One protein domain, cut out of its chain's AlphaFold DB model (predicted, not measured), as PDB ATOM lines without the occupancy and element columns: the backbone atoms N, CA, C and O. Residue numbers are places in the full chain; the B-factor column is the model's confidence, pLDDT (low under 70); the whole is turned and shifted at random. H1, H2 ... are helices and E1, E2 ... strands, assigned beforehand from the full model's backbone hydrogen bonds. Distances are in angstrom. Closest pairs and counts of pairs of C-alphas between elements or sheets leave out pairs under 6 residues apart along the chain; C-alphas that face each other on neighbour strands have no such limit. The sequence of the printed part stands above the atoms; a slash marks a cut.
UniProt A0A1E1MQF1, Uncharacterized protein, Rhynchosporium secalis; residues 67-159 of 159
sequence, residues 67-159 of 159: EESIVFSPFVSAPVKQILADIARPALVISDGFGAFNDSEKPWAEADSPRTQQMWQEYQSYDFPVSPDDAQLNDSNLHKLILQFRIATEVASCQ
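Overview. This is residues 67 to 159 of the 159 residues of an uncharacterized protein of Rhynchosporium secalis (UniProt A0A1E1MQF1). A small twisted sheet of four strands has two short helices, H1 and H2, set crosswise to each other on one side of it, with the loop of residues 97 to 113 on that side too. H3 lies away from both, beyond one end of E3 and E4, while a thin tail, residues 154 to 159, sticks out past the other end of E4 and makes much of the length. The printed part has 93 residues, with three named helices and four named strands in the order E1 H1 E2 H2 E3 H3 E4; the class is mixed, though under half of the residues are in named elements. The sheet runs E1, E2, E4, E3 and is mixed. The whole is only just loose, close to compact, with a radius of gyration of the C-alphas of 15.0 A, and spans 54 by 30 by 18 A.

Along the chain. In the sheet, E1 is residues 70 to 73, 9.8 A long, with C-alpha 70 at (184.782, 162.660, 202.856). E2 is residues 92 to 96, 13.2 A; E4 is residues 145 to 150, 16.1 A, ending at C-alpha 150 at (177.702, 169.809, 200.425); E3 is residues 123 to 127, 13.1 A. H1 is residues 80 to 87, 10.3 A; H2 is residues 114 to 120, 10.0 A; H3 is residues 132 to 136, 6.6 A.

Arrangement. E1 and E2 are parallel at 10 degrees, with N 71 and O 92 2.9 A apart, within hydrogen-bond range. E2 and E4 are antiparallel at 155 degrees, with N 146 and O 95 at 2.8 A. E4 and E3 are antiparallel at 155 degrees, with N 124 and O 149 at 2.8 A. E1, H1, E2 form a strand-helix-strand unit, two parallel neighbour strands with a helix between them in the chain; E2, H2, E3 form a split one, with E4 between its strands. Both crossovers are right-handed. H1 only grazes the sheet, with residues 80 to 84. H1 and H2 touch, about perpendicular at 90 degrees, the C-alphas of Ala 85 and Thr 116 being closest at 5.5 A. H2 is only just not on the sheet, with 4 pairs of C-alphas within 10 A. H3 is not on the sheet and is apart from H1 and H2. Every O i to N i+4 pair is within hydrogen-bond range in H1 and H2; in H3 it is 0 of 1, beside 1 of 2 O i to N i+3 pairs.

Size, cuts and confidence. The two C-alphas farthest apart, those of Ser 104 and Gln 159, are 56.0 A apart. The printed part has no cut and ends at the chain's last residue. The link from E2 to H2, 17 residues, is long. The mean pLDDT of the printed part is 79.2; residues 98 to 110, 134 to 140 and 153 to 159 are under 70.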
ATOM      1  N   GLU A  67     183.022 168.479 209.154       92.81
ATOM      2  CA  GLU A  67     182.628 169.242 207.971       92.81
ATOM      3  C   GLU A  67     183.606 169.166 206.792       92.81
ATOM      4  O   GLU A  67     183.213 169.433 205.657       92.81
ATOM      5  N   GLU A  68     184.867 168.816 207.040       91.19
ATOM      6  CA  GLU A  68     185.916 168.687 206.019       91.19
ATOM      7  C   GLU A  68     186.109 167.231 205.567       91.19
ATOM      8  O   GLU A  68     186.938 166.935 204.705       91.19
ATOM      9  N   SER A  69     185.341 166.305 206.144       93.31
ATOM     10  CA  SER A  69     185.462 164.877 205.875       93.31
ATOM     11  C   SER A  69     184.850 164.482 204.530       93.31
ATOM     12  O   SER A  69     183.859 165.061 204.077       93.31
ATOM     13  N   ILE A  70     185.412 163.432 203.930       93.88
ATOM     14  CA  ILE A  70     184.782 162.660 202.856       93.88
ATOM     15  C   ILE A  70     184.351 161.328 203.463       93.88
ATOM     16  O   ILE A  70     185.190 160.584 203.970       93.88
ATOM     17  N   VAL A  71     183.056 161.027 203.413       94.44
ATOM     18  CA  VAL A  71     182.503 159.762 203.904       94.44
ATOM     19  C   VAL A  71     182.193 158.865 202.715       94.44
ATOM     20  O   VAL A  71     181.426 159.242 201.834       94.44
ATOM     21  N   PHE A  72     182.781 157.673 202.699       92.62
ATOM     22  CA  PHE A  72     182.490 156.623 201.728       92.62
ATOM     23  C   PHE A  72     181.873 155.438 202.472       92.62
ATOM     24  O   PHE A  72     182.555 154.775 203.251       92.62
ATOM     25  N   SER A  73     180.576 155.207 202.274       89.44
ATOM     26  CA  SER A  73     179.806 154.180 202.989       89.44
ATOM     27  C   SER A  73     178.832 153.453 202.053       89.44
ATOM     28  O   SER A  73     177.619 153.614 202.180       89.44
ATOM     29  N   PRO A  74     179.333 152.695 201.065       83.12
ATOM     30  CA  PRO A  74     178.480 151.989 200.116       83.12
ATOM     31  C   PRO A  74     177.892 150.701 200.714       83.12
ATOM     32  O   PRO A  74     178.623 149.898 201.291       83.12
ATOM     33  N   PHE A  75     176.595 150.455 200.501       76.44
ATOM     34  CA  PHE A  75     175.926 149.175 200.808       76.44
ATOM     35  C   PHE A  75     176.020 148.751 202.282       76.44
ATOM     36  O   PHE A  75     176.079 147.563 202.609       76.44
ATOM     37  N   VAL A  76     176.057 149.726 203.185       75.69
ATOM     38  CA  VAL A  76     176.198 149.473 204.618       75.69
ATOM     39  C   VAL A  76     174.851 149.118 205.241       75.69
ATOM     40  O   VAL A  76     173.827 149.736 204.973       75.69
ATOM     41  N   SER A  77     174.850 148.140 206.148       76.06
ATOM     42  CA  SER A  77     173.670 147.850 206.980       76.06
ATOM     43  C   SER A  77     173.557 148.782 208.195       76.06
ATOM     44  O   SER A  77     172.565 148.738 208.920       76.06
ATOM     45  N   ALA A  78     174.575 149.609 208.449       81.62
ATOM     46  CA  ALA A  78     174.573 150.604 209.517       81.62
ATOM     47  C   ALA A  78     173.835 151.880 209.073       81.62
ATOM     48  O   ALA A  78     173.956 152.257 207.914       81.62
ATOM     49  N   PRO A  79     173.132 152.594 209.975       87.38
ATOM     50  CA  PRO A  79     172.332 153.774 209.634       87.38
ATOM     51  C   PRO A  79     173.206 155.037 209.468       87.38
ATOM     52  O   PRO A  79     173.061 156.007 210.213       87.38
ATOM     53  N   VAL A  80     174.157 155.031 208.530       89.62
ATOM     54  CA  VAL A  80     175.188 156.077 208.398       89.62
ATOM     55  C   VAL A  80     174.573 157.437 208.072       89.62
ATOM     56  O   VAL A  80     174.837 158.397 208.791       89.62
ATOM     57  N   LYS A  81     173.693 157.536 207.073       90.12
ATOM     58  CA  LYS A  81     172.987 158.770 206.685       90.12
ATOM     59  C   LYS A  81     172.217 159.380 207.853       90.12
ATOM     60  O   LYS A  81     172.215 160.594 208.039       90.12
ATOM     61  N   GLN A  82     171.589 158.532 208.664       89.88
ATOM     62  CA  GLN A  82     170.848 158.940 209.858       89.88
ATOM     63  C   GLN A  82     171.779 159.513 210.934       89.88
ATOM     64  O   GLN A  82     171.455 160.529 211.540       89.88
ATOM     65  N   ILE A  83     172.933 158.875 211.150       90.69
ATOM     66  CA  ILE A  83     173.956 159.354 212.083       90.69
ATOM     67  C   ILE A  83     174.518 160.686 211.595       90.69
ATOM     68  O   ILE A  83     174.543 161.637 212.369       90.69
ATOM     69  N   LEU A  84     174.894 160.789 210.315       92.75
ATOM     70  CA  LEU A  84     175.354 162.043 209.720       92.75
ATOM     71  C   LEU A  84     174.321 163.149 209.945       92.75
ATOM     72  O   LEU A  84     174.680 164.190 210.480       92.75
ATOM     73  N   ALA A  85     173.033 162.899 209.684       92.19
ATOM     74  CA  ALA A  85     171.974 163.882 209.917       92.19
ATOM     75  C   ALA A  85     171.960 164.458 211.348       92.19
ATOM     76  O   ALA A  85     171.629 165.637 211.506       92.19
ATOM     77  N   ASP A  86     172.396 163.695 212.351       90.31
ATOM     78  CA  ASP A  86     172.448 164.133 213.748       90.31
ATOM     79  C   ASP A  86     173.801 164.725 214.173       90.31
ATOM     80  O   ASP A  86     173.820 165.651 214.984       90.31
ATOM     81  N   ILE A  87     174.926 164.182 213.689       88.19
ATOM     82  CA  ILE A  87     176.245 164.451 214.291       88.19
ATOM     83  C   ILE A  87     177.190 165.283 213.423       88.19
ATOM     84  O   ILE A  87     178.094 165.908 213.971       88.19
ATOM     85  N   ALA A  88     177.037 165.270 212.092       89.12
ATOM     86  CA  ALA A  88     178.019 165.875 211.190       89.12
ATOM     87  C   ALA A  88     177.421 166.334 209.849       89.12
ATOM     88  O   ALA A  88     176.344 165.923 209.427       89.12
ATOM     89  N   ARG A  89     178.139 167.188 209.117       93.06
ATOM     90  CA  ARG A  89     177.782 167.573 207.738       93.06
ATOM     91  C   ARG A  89     179.017 167.486 206.837       93.06
ATOM     92  O   ARG A  89     179.601 168.531 206.566       93.06
ATOM     93  N   PRO A  90     179.458 166.283 206.431       95.38
ATOM     94  CA  PRO A  90     180.680 166.107 205.643       95.38
ATOM     95  C   PRO A  90     180.679 166.910 204.339       95.38
ATOM     96  O   PRO A  90     179.628 167.212 203.783       95.38
ATOM     97  N   ALA A  91     181.859 167.217 203.806       94.31
ATOM     98  CA  ALA A  91     181.977 167.923 202.530       94.31
ATOM     99  C   ALA A  91     181.462 167.080 201.351       94.31
ATOM    100  O   ALA A  91     180.899 167.615 200.394       94.31
ATOM    101  N   LEU A  92     181.657 165.763 201.429       94.06
ATOM    102  CA  LEU A  92     181.206 164.798 200.436       94.06
ATOM    103  C   LEU A  92     180.757 163.516 201.134       94.06
ATOM    104  O   LEU A  92     181.494 162.954 201.947       94.06
ATOM    105  N   VAL A  93     179.572 163.038 200.773       94.31
ATOM    106  CA  VAL A  93     179.086 161.706 201.132       94.31
ATOM    107  C   VAL A  93     178.929 160.896 199.851       94.31
ATOM    108  O   VAL A  93     178.299 161.342 198.895       94.31
ATOM    109  N   ILE A  94     179.538 159.715 199.815       92.50
ATOM    110  CA  ILE A  94     179.395 158.738 198.739       92.50
ATOM    111  C   ILE A  94     178.735 157.508 199.354       92.50
ATOM    112  O   ILE A  94     179.342 156.799 200.159       92.50
ATOM    113  N   SER A  95     177.482 157.276 198.991       89.94
ATOM    114  CA  SER A  95     176.661 156.189 199.531       89.94
ATOM    115  C   SER A  95     175.793 155.590 198.433       89.94
ATOM    116  O   SER A  95     175.722 156.126 197.328       89.94
ATOM    117  N   ASP A  96     175.155 154.459 198.704       82.94
ATOM    118  CA  ASP A  96     174.072 153.965 197.861       82.94
ATOM    119  C   ASP A  96     172.843 154.888 197.938       82.94
ATOM    120  O   ASP A  96     172.708 155.717 198.841       82.94
ATOM    121  N   GLY A  97     171.956 154.783 196.950       73.81
ATOM    122  CA  GLY A  97     170.807 155.676 196.817       73.81
ATOM    123  C   GLY A  97     169.766 155.623 197.944       73.81
ATOM    124  O   GLY A  97     169.911 154.963 198.969       73.81
ATOM    125  N   PHE A  98     168.663 156.347 197.747       62.62
ATOM    126  CA  PHE A  98     167.603 156.562 198.747       62.62
ATOM    127  C   PHE A  98     166.623 155.380 198.889       62.62
ATOM    128  O   PHE A  98     165.422 155.565 199.090       62.62
ATOM    129  N   GLY A  99     167.111 154.146 198.741       64.06
ATOM    130  CA  GLY A  99     166.278 152.953 198.833       64.06
ATOM    131  C   GLY A  99     165.651 152.821 200.221       64.06
ATOM    132  O   GLY A  99     166.354 152.758 201.222       64.06
ATOM    133  N   ALA A 100     164.320 152.749 200.293       56.38
ATOM    134  CA  ALA A 100     163.624 152.486 201.553       56.38
ATOM    135  C   ALA A 100     163.615 150.990 201.905       56.38
ATOM    136  O   ALA A 100     163.620 150.645 203.083       56.38
ATOM    137  N   PHE A 101     163.637 150.113 200.895       58.56
ATOM    138  CA  PHE A 101     163.514 148.664 201.047       58.56
ATOM    139  C   PHE A 101     164.618 147.917 200.295       58.56
ATOM    140  O   PHE A 101     165.061 148.363 199.235       58.56
ATOM    141  N   ASN A 102     165.058 146.786 200.848       65.81
ATOM    142  CA  ASN A 102     166.005 145.871 200.215       65.81
ATOM    143  C   ASN A 102     165.310 144.896 199.253       65.81
ATOM    144  O   ASN A 102     164.083 144.852 199.182       65.81
ATOM    145  N   ASP A 103     166.091 144.065 198.559       67.69
ATOM    146  CA  ASP A 103     165.584 143.064 197.600       67.69
ATOM    147  C   ASP A 103     164.662 142.005 198.245       67.69
ATOM    148  O   ASP A 103     164.019 141.221 197.553       67.69
ATOM    149  N   SER A 104     164.592 141.970 199.580       69.06
ATOM    150  CA  SER A 104     163.675 141.134 200.365       69.06
ATOM    151  C   SER A 104     162.461 141.907 200.902       69.06
ATOM    152  O   SER A 104     161.816 141.433 201.837       69.06
ATOM    153  N   GLU A 105     162.188 143.105 200.375       67.00
ATOM    154  CA  GLU A 105     161.113 144.023 200.793       67.00
ATOM    155  C   GLU A 105     161.182 144.454 202.270       67.00
ATOM    156  O   GLU A 105     160.204 144.930 202.851       67.00
ATOM    157  N   LYS A 106     162.347 144.313 202.912       64.06
ATOM    158  CA  LYS A 106     162.554 144.778 204.287       64.06
ATOM    159  C   LYS A 106     163.098 146.201 204.286       64.06
ATOM    160  O   LYS A 106     163.940 146.502 203.439       64.06
ATOM    161  N   PRO A 107     162.687 147.056 205.238       60.22
ATOM    162  CA  PRO A 107     163.255 148.387 205.363       60.22
ATOM    163  C   PRO A 107     164.774 148.324 205.533       60.22
ATOM    164  O   PRO A 107     165.266 147.550 206.360       60.22
ATOM    165  N   TRP A 108     165.514 149.141 204.787       66.81
ATOM    166  CA  TRP A 108     166.925 149.360 205.091       66.81
ATOM    167  C   TRP A 108     167.037 150.096 206.428       66.81
ATOM    168  O   TRP A 108     166.283 151.033 206.692       66.81
ATOM    169  N   ALA A 109     168.013 149.730 207.264       66.31
ATOM    170  CA  ALA A 109     168.369 150.549 208.430       66.31
ATOM    171  C   ALA A 109     168.817 151.971 208.014       66.31
ATOM    172  O   ALA A 109     168.730 152.919 208.789       66.31
ATOM    173  N   GLU A 110     169.257 152.091 206.763       69.12
ATOM    174  CA  GLU A 110     169.685 153.287 206.038       69.12
ATOM    175  C   GLU A 110     168.556 154.065 205.341       69.12
ATOM    176  O   GLU A 110     168.838 155.067 204.688       69.12
ATOM    177  N   ALA A 111     167.293 153.629 205.448       73.94
ATOM    178  CA  ALA A 111     166.183 154.281 204.752       73.94
ATOM    179  C   ALA A 111     166.078 155.771 205.112       73.94
ATOM    180  O   ALA A 111     166.331 156.175 206.251       73.94
ATOM    181  N   ASP A 112     165.665 156.589 204.144       81.50
ATOM    182  CA  ASP A 112     165.488 158.018 204.372       81.50
ATOM    183  C   ASP A 112     164.412 158.302 205.426       81.50
ATOM    184  O   ASP A 112     163.354 157.673 205.485       81.50
ATOM    185  N   SER A 113     164.680 159.309 206.249       84.94
ATOM    186  CA  SER A 113     163.770 159.835 207.260       84.94
ATOM    187  C   SER A 113     163.619 161.348 207.074       84.94
ATOM    188  O   SER A 113     164.420 161.961 206.364       84.94
ATOM    189  N   PRO A 114     162.639 162.006 207.727       89.88
ATOM    190  CA  PRO A 114     162.467 163.454 207.599       89.88
ATOM    191  C   PRO A 114     163.750 164.257 207.872       89.88
ATOM    192  O   PRO A 114     164.002 165.261 207.212       89.88
ATOM    193  N   ARG A 115     164.599 163.791 208.798       89.75
ATOM    194  CA  ARG A 115     165.877 164.449 209.107       89.75
ATOM    195  C   ARG A 115     166.952 164.235 208.041       89.75
ATOM    196  O   ARG A 115     167.701 165.169 207.775       89.75
ATOM    197  N   THR A 116     167.035 163.060 207.406       91.06
ATOM    198  CA  THR A 116     168.002 162.862 206.311       91.06
ATOM    199  C   THR A 116     167.560 163.641 205.085       91.06
ATOM    200  O   THR A 116     168.370 164.345 204.500       91.06
ATOM    201  N   GLN A 117     166.261 163.647 204.779       90.69
ATOM    202  CA  GLN A 117     165.691 164.473 203.713       90.69
ATOM    203  C   GLN A 117     165.960 165.967 203.919       90.69
ATOM    204  O   GLN A 117     166.259 166.669 202.954       90.69
ATOM    205  N   GLN A 118     165.874 166.450 205.163       92.19
ATOM    206  CA  GLN A 118     166.233 167.824 205.502       92.19
ATOM    207  C   GLN A 118     167.733 168.076 205.311       92.19
ATOM    208  O   GLN A 118     168.090 169.059 204.669       92.19
ATOM    209  N   MET A 119     168.597 167.185 205.815       93.44
ATOM    210  CA  MET A 119     170.045 167.270 205.602       93.44
ATOM    211  C   MET A 119     170.384 167.335 204.106       93.44
ATOM    212  O   MET A 119     171.199 168.160 203.709       93.44
ATOM    213  N   TRP A 120     169.741 166.523 203.261       93.25
ATOM    214  CA  TRP A 120     170.028 166.478 201.825       93.25
ATOM    215  C   TRP A 120     169.686 167.758 201.064       93.25
ATOM    216  O   TRP A 120     170.217 167.954 199.978       93.25
ATOM    217  N   GLN A 121     168.887 168.669 201.633       93.12
ATOM    218  CA  GLN A 121     168.680 170.000 201.044       93.12
ATOM    219  C   GLN A 121     169.963 170.848 201.035       93.12
ATOM    220  O   GLN A 121     170.072 171.799 200.266       93.12
ATOM    221  N   GLU A 122     170.938 170.509 201.880       94.50
ATOM    222  CA  GLU A 122     172.244 171.167 201.949       94.50
ATOM    223  C   GLU A 122     173.248 170.585 200.935       94.50
ATOM    224  O   GLU A 122     174.395 171.029 200.886       94.50
ATOM    225  N   TYR A 123     172.854 169.584 200.141       95.38
ATOM    226  CA  TYR A 123     173.742 168.849 199.244       95.38
ATOM    227  C   TYR A 123     173.254 168.889 197.798       95.38
ATOM    228  O   TYR A 123     172.061 168.888 197.504       95.38
ATOM    229  N   GLN A 124     174.210 168.863 196.875       95.81
ATOM    230  CA  GLN A 124     173.975 168.590 195.471       95.81
ATOM    231  C   GLN A 124     174.315 167.130 195.169       95.81
ATOM    232  O   GLN A 124     175.427 166.674 195.444       95.81
ATOM    233  N   SER A 125     173.358 166.415 194.581       93.62
ATOM    234  CA  SER A 125     173.471 164.985 194.288       93.62
ATOM    235  C   SER A 125     173.821 164.732 192.825       93.62
ATOM    236  O   SER A 125     173.247 165.353 191.929       93.62
ATOM    237  N   TYR A 126     174.720 163.781 192.596       92.31
ATOM    238  CA  TYR A 126     175.124 163.300 191.279       92.31
ATOM    239  C   TYR A 126     175.235 161.778 191.295       92.31
ATOM    240  O   TYR A 126     175.725 161.209 192.270       92.31
ATOM    241  N   ASP A 127     174.842 161.123 190.209       89.56
ATOM    242  CA  ASP A 127     175.103 159.694 190.042       89.56
ATOM    243  C   ASP A 127     176.607 159.441 189.918       89.56
ATOM    244  O   ASP A 127     177.351 160.255 189.351       89.56
ATOM    245  N   PHE A 128     177.073 158.303 190.434       84.88
ATOM    246  CA  PHE A 128     178.466 157.920 190.264       84.88
ATOM    247  C   PHE A 128     178.781 157.689 188.783       84.88
ATOM    248  O   PHE A 128     178.066 156.936 188.118       84.88
ATOM    249  N   PRO A 129     179.833 158.330 188.238       82.19
ATOM    250  CA  PRO A 129     180.102 158.298 186.809       82.19
ATOM    251  C   PRO A 129     180.658 156.928 186.409       82.19
ATOM    252  O   PRO A 129     181.862 156.683 186.459       82.19
ATOM    253  N   VAL A 130     179.760 156.031 186.008       77.75
ATOM    254  CA  VAL A 130     180.073 154.716 185.437       77.75
ATOM    255  C   VAL A 130     179.835 154.776 183.929       77.75
ATOM    256  O   VAL A 130     178.874 155.400 183.473       77.75
ATOM    257  N   SER A 131     180.710 154.155 183.133       78.94
ATOM    258  CA  SER A 131     180.483 154.083 181.688       78.94
ATOM    259  C   SER A 131     179.217 153.256 181.385       78.94
ATOM    260  O   SER A 131     178.891 152.340 182.145       78.94
ATOM    261  N   PRO A 132     178.484 153.527 180.289       73.88
ATOM    262  CA  PRO A 132     177.293 152.746 179.941       73.88
ATOM    263  C   PRO A 132     177.568 151.248 179.751       73.88
ATOM    264  O   PRO A 132     176.689 150.426 180.011       73.88
ATOM    265  N   ASP A 133     178.777 150.899 179.311       72.25
ATOM    266  CA  ASP A 133     179.206 149.513 179.119       72.25
ATOM    267  C   ASP A 133     179.472 148.835 180.473       72.25
ATOM    268  O   ASP A 133     179.037 147.705 180.698       72.25
ATOM    269  N   ASP A 134     180.078 149.553 181.424       67.62
ATOM    270  CA  ASP A 134     180.335 149.054 182.782       67.62
ATOM    271  C   ASP A 134     179.064 148.995 183.645       67.62
ATOM    272  O   ASP A 134     178.966 148.173 184.555       67.62
ATOM    273  N   ALA A 135     178.063 149.832 183.359       62.41
ATOM    274  CA  ALA A 135     176.770 149.799 184.044       62.41
ATOM    275  C   ALA A 135     175.969 148.525 183.715       62.41
ATOM    276  O   ALA A 135     175.200 148.051 184.547       62.41
ATOM    277  N   GLN A 136     176.171 147.960 182.518       57.62
ATOM    278  CA  GLN A 136     175.549 146.704 182.078       57.62
ATOM    279  C   GLN A 136     176.246 145.466 182.661       57.62
ATOM    280  O   GLN A 136     175.658 144.383 182.709       57.62
ATOM    281  N   LEU A 137     177.485 145.620 183.142       57.72
ATOM    282  CA  LEU A 137     178.172 144.618 183.948       57.72
ATOM    283  C   LEU A 137     177.581 144.668 185.367       57.72
ATOM    284  O   LEU A 137     178.107 145.322 186.266       57.72
ATOM    285  N   ASN A 138     176.459 143.966 185.558       50.56
ATOM    286  CA  ASN A 138     175.665 143.895 186.799       50.56
ATOM    287  C   ASN A 138     176.450 143.535 188.082       50.56
ATOM    288  O   ASN A 138     175.885 143.583 189.173       50.56
ATOM    289  N   ASP A 139     177.730 143.182 187.983       58.00
ATOM    290  CA  ASP A 139     178.540 142.680 189.090       58.00
ATOM    291  C   ASP A 139     179.114 143.776 190.008       58.00
ATOM    292  O   ASP A 139     179.441 143.476 191.155       58.00
ATOM    293  N   SER A 140     179.245 145.034 189.558       60.78
ATOM    294  CA  SER A 140     179.969 146.058 190.339       60.78
ATOM    295  C   SER A 140     179.096 146.863 191.312       60.78
ATOM    296  O   SER A 140     179.619 147.431 192.267       60.78
ATOM    297  N   ASN A 141     177.779 146.949 191.077       75.75
ATOM    298  CA  ASN A 141     176.831 147.840 191.774       75.75
ATOM    299  C   ASN A 141     177.248 149.329 191.867       75.75
ATOM    300  O   ASN A 141     176.508 150.118 192.446       75.75
ATOM    301  N   LEU A 142     178.371 149.758 191.273       77.56
ATOM    302  CA  LEU A 142     178.889 151.128 191.395       77.56
ATOM    303  C   LEU A 142     177.918 152.173 190.836       77.56
ATOM    304  O   LEU A 142     177.853 153.282 191.351       77.56
ATOM    305  N   HIS A 143     177.111 151.798 189.840       79.75
ATOM    306  CA  HIS A 143     176.057 152.642 189.268       79.75
ATOM    307  C   HIS A 143     174.947 153.004 190.272       79.75
ATOM    308  O   HIS A 143     174.136 153.878 189.993       79.75
ATOM    309  N   LYS A 144     174.879 152.321 191.424       82.19
ATOM    310  CA  LYS A 144     173.932 152.616 192.511       82.19
ATOM    311  C   LYS A 144     174.465 153.660 193.493       82.19
ATOM    312  O   LYS A 144     173.727 154.059 194.394       82.19
ATOM    313  N   LEU A 145     175.736 154.048 193.367       86.62
ATOM    314  CA  LEU A 145     176.348 155.046 194.231       86.62
ATOM    315  C   LEU A 145     175.938 156.454 193.801       86.62
ATOM    316  O   LEU A 145     175.871 156.768 192.613       86.62
ATOM    317  N   ILE A 146     175.721 157.307 194.791       90.88
ATOM    318  CA  ILE A 146     175.403 158.721 194.642       90.88
ATOM    319  C   ILE A 146     176.501 159.522 195.339       90.88
ATOM    320  O   ILE A 146     176.881 159.220 196.472       90.88
ATOM    321  N   LEU A 147     177.002 160.552 194.663       93.25
ATOM    322  CA  LEU A 147     177.869 161.570 195.237       93.25
ATOM    323  C   LEU A 147     177.012 162.739 195.711       93.25
ATOM    324  O   LEU A 147     176.349 163.393 194.909       93.25
ATOM    325  N   GLN A 148     177.057 163.026 197.004       94.44
ATOM    326  CA  GLN A 148     176.385 164.161 197.629       94.44
ATOM    327  C   GLN A 148     177.447 165.173 198.054       94.44
ATOM    328  O   GLN A 148     178.133 164.980 199.057       94.44
ATOM    329  N   PHE A 149     177.584 166.259 197.294       95.31
ATOM    330  CA  PHE A 149     178.493 167.361 197.611       95.31
ATOM    331  C   PHE A 149     177.768 168.405 198.442       95.31
ATOM    332  O   PHE A 149     176.743 168.926 198.005       95.31
ATOM    333  N   ARG A 150     178.298 168.747 199.614       94.88
ATOM    334  CA  ARG A 150     177.702 169.809 200.425       94.88
ATOM    335  C   ARG A 150     177.841 171.139 199.693       94.88
ATOM    336  O   ARG A 150     178.935 171.515 199.272       94.88
ATOM    337  N   ILE A 151     176.733 171.852 199.544       92.88
ATOM    338  CA  ILE A 151     176.708 173.174 198.927       92.88
ATOM    339  C   ILE A 151     177.435 174.119 199.884       92.88
ATOM    340  O   ILE A 151     177.060 174.244 201.049       92.88
ATOM    341  N   ALA A 152     178.497 174.772 199.409       73.81
ATOM    342  CA  ALA A 152     179.176 175.787 200.197       73.81
ATOM    343  C   ALA A 152     178.208 176.954 200.433       73.81
ATOM    344  O   ALA A 152     177.869 177.689 199.507       73.81
ATOM    345  N   THR A 153     177.750 177.125 201.667       58.12
ATOM    346  CA  THR A 153     177.103 178.363 202.081       58.12
ATOM    347  C   THR A 153     178.187 179.426 202.163       58.12
ATOM    348  O   THR A 153     179.086 179.342 203.001       58.12
ATOM    349  N   GLU A 154     178.136 180.427 201.281       48.50
ATOM    350  CA  GLU A 154     178.892 181.655 201.502       48.50
ATOM    351  C   GLU A 154     178.505 182.178 202.886       48.50
ATOM    352  O   GLU A 154     177.346 182.516 203.145       48.50
ATOM    353  N   VAL A 155     179.470 182.207 203.805       47.56
ATOM    354  CA  VAL A 155     179.302 182.951 205.046       47.56
ATOM    355  C   VAL A 155     179.182 184.397 204.599       47.56
ATOM    356  O   VAL A 155     180.162 184.973 204.128       47.56
ATOM    357  N   ALA A 156     177.980 184.967 204.683       43.34
ATOM    358  CA  ALA A 156     177.805 186.398 204.526       43.34
ATOM    359  C   ALA A 156     178.765 187.060 205.518       43.34
ATOM    360  O   ALA A 156     178.571 186.996 206.732       43.34
ATOM    361  N   SER A 157     179.856 187.620 205.002       40.41
ATOM    362  CA  SER A 157     180.773 188.417 205.790       40.41
ATOM    363  C   SER A 157     179.973 189.612 206.291       40.41
ATOM    364  O   SER A 157     179.703 190.534 205.519       40.41
ATOM    365  N   CYS A 158     179.544 189.584 207.554       43.16
ATOM    366  CA  CYS A 158     179.115 190.794 208.239       43.16
ATOM    367  C   CYS A 158     180.331 191.724 208.277       43.16
ATOM    368  O   CYS A 158     181.266 191.492 209.046       43.16
ATOM    369  N   GLN A 159     180.339 192.696 207.365       40.59
ATOM    370  CA  GLN A 159     181.174 193.890 207.440       40.59
ATOM    371  C   GLN A 159     180.665 194.808 208.548       40.59
ATOM    372  O   GLN A 159     179.427 194.861 208.743       40.59
TER     373      GLN A 159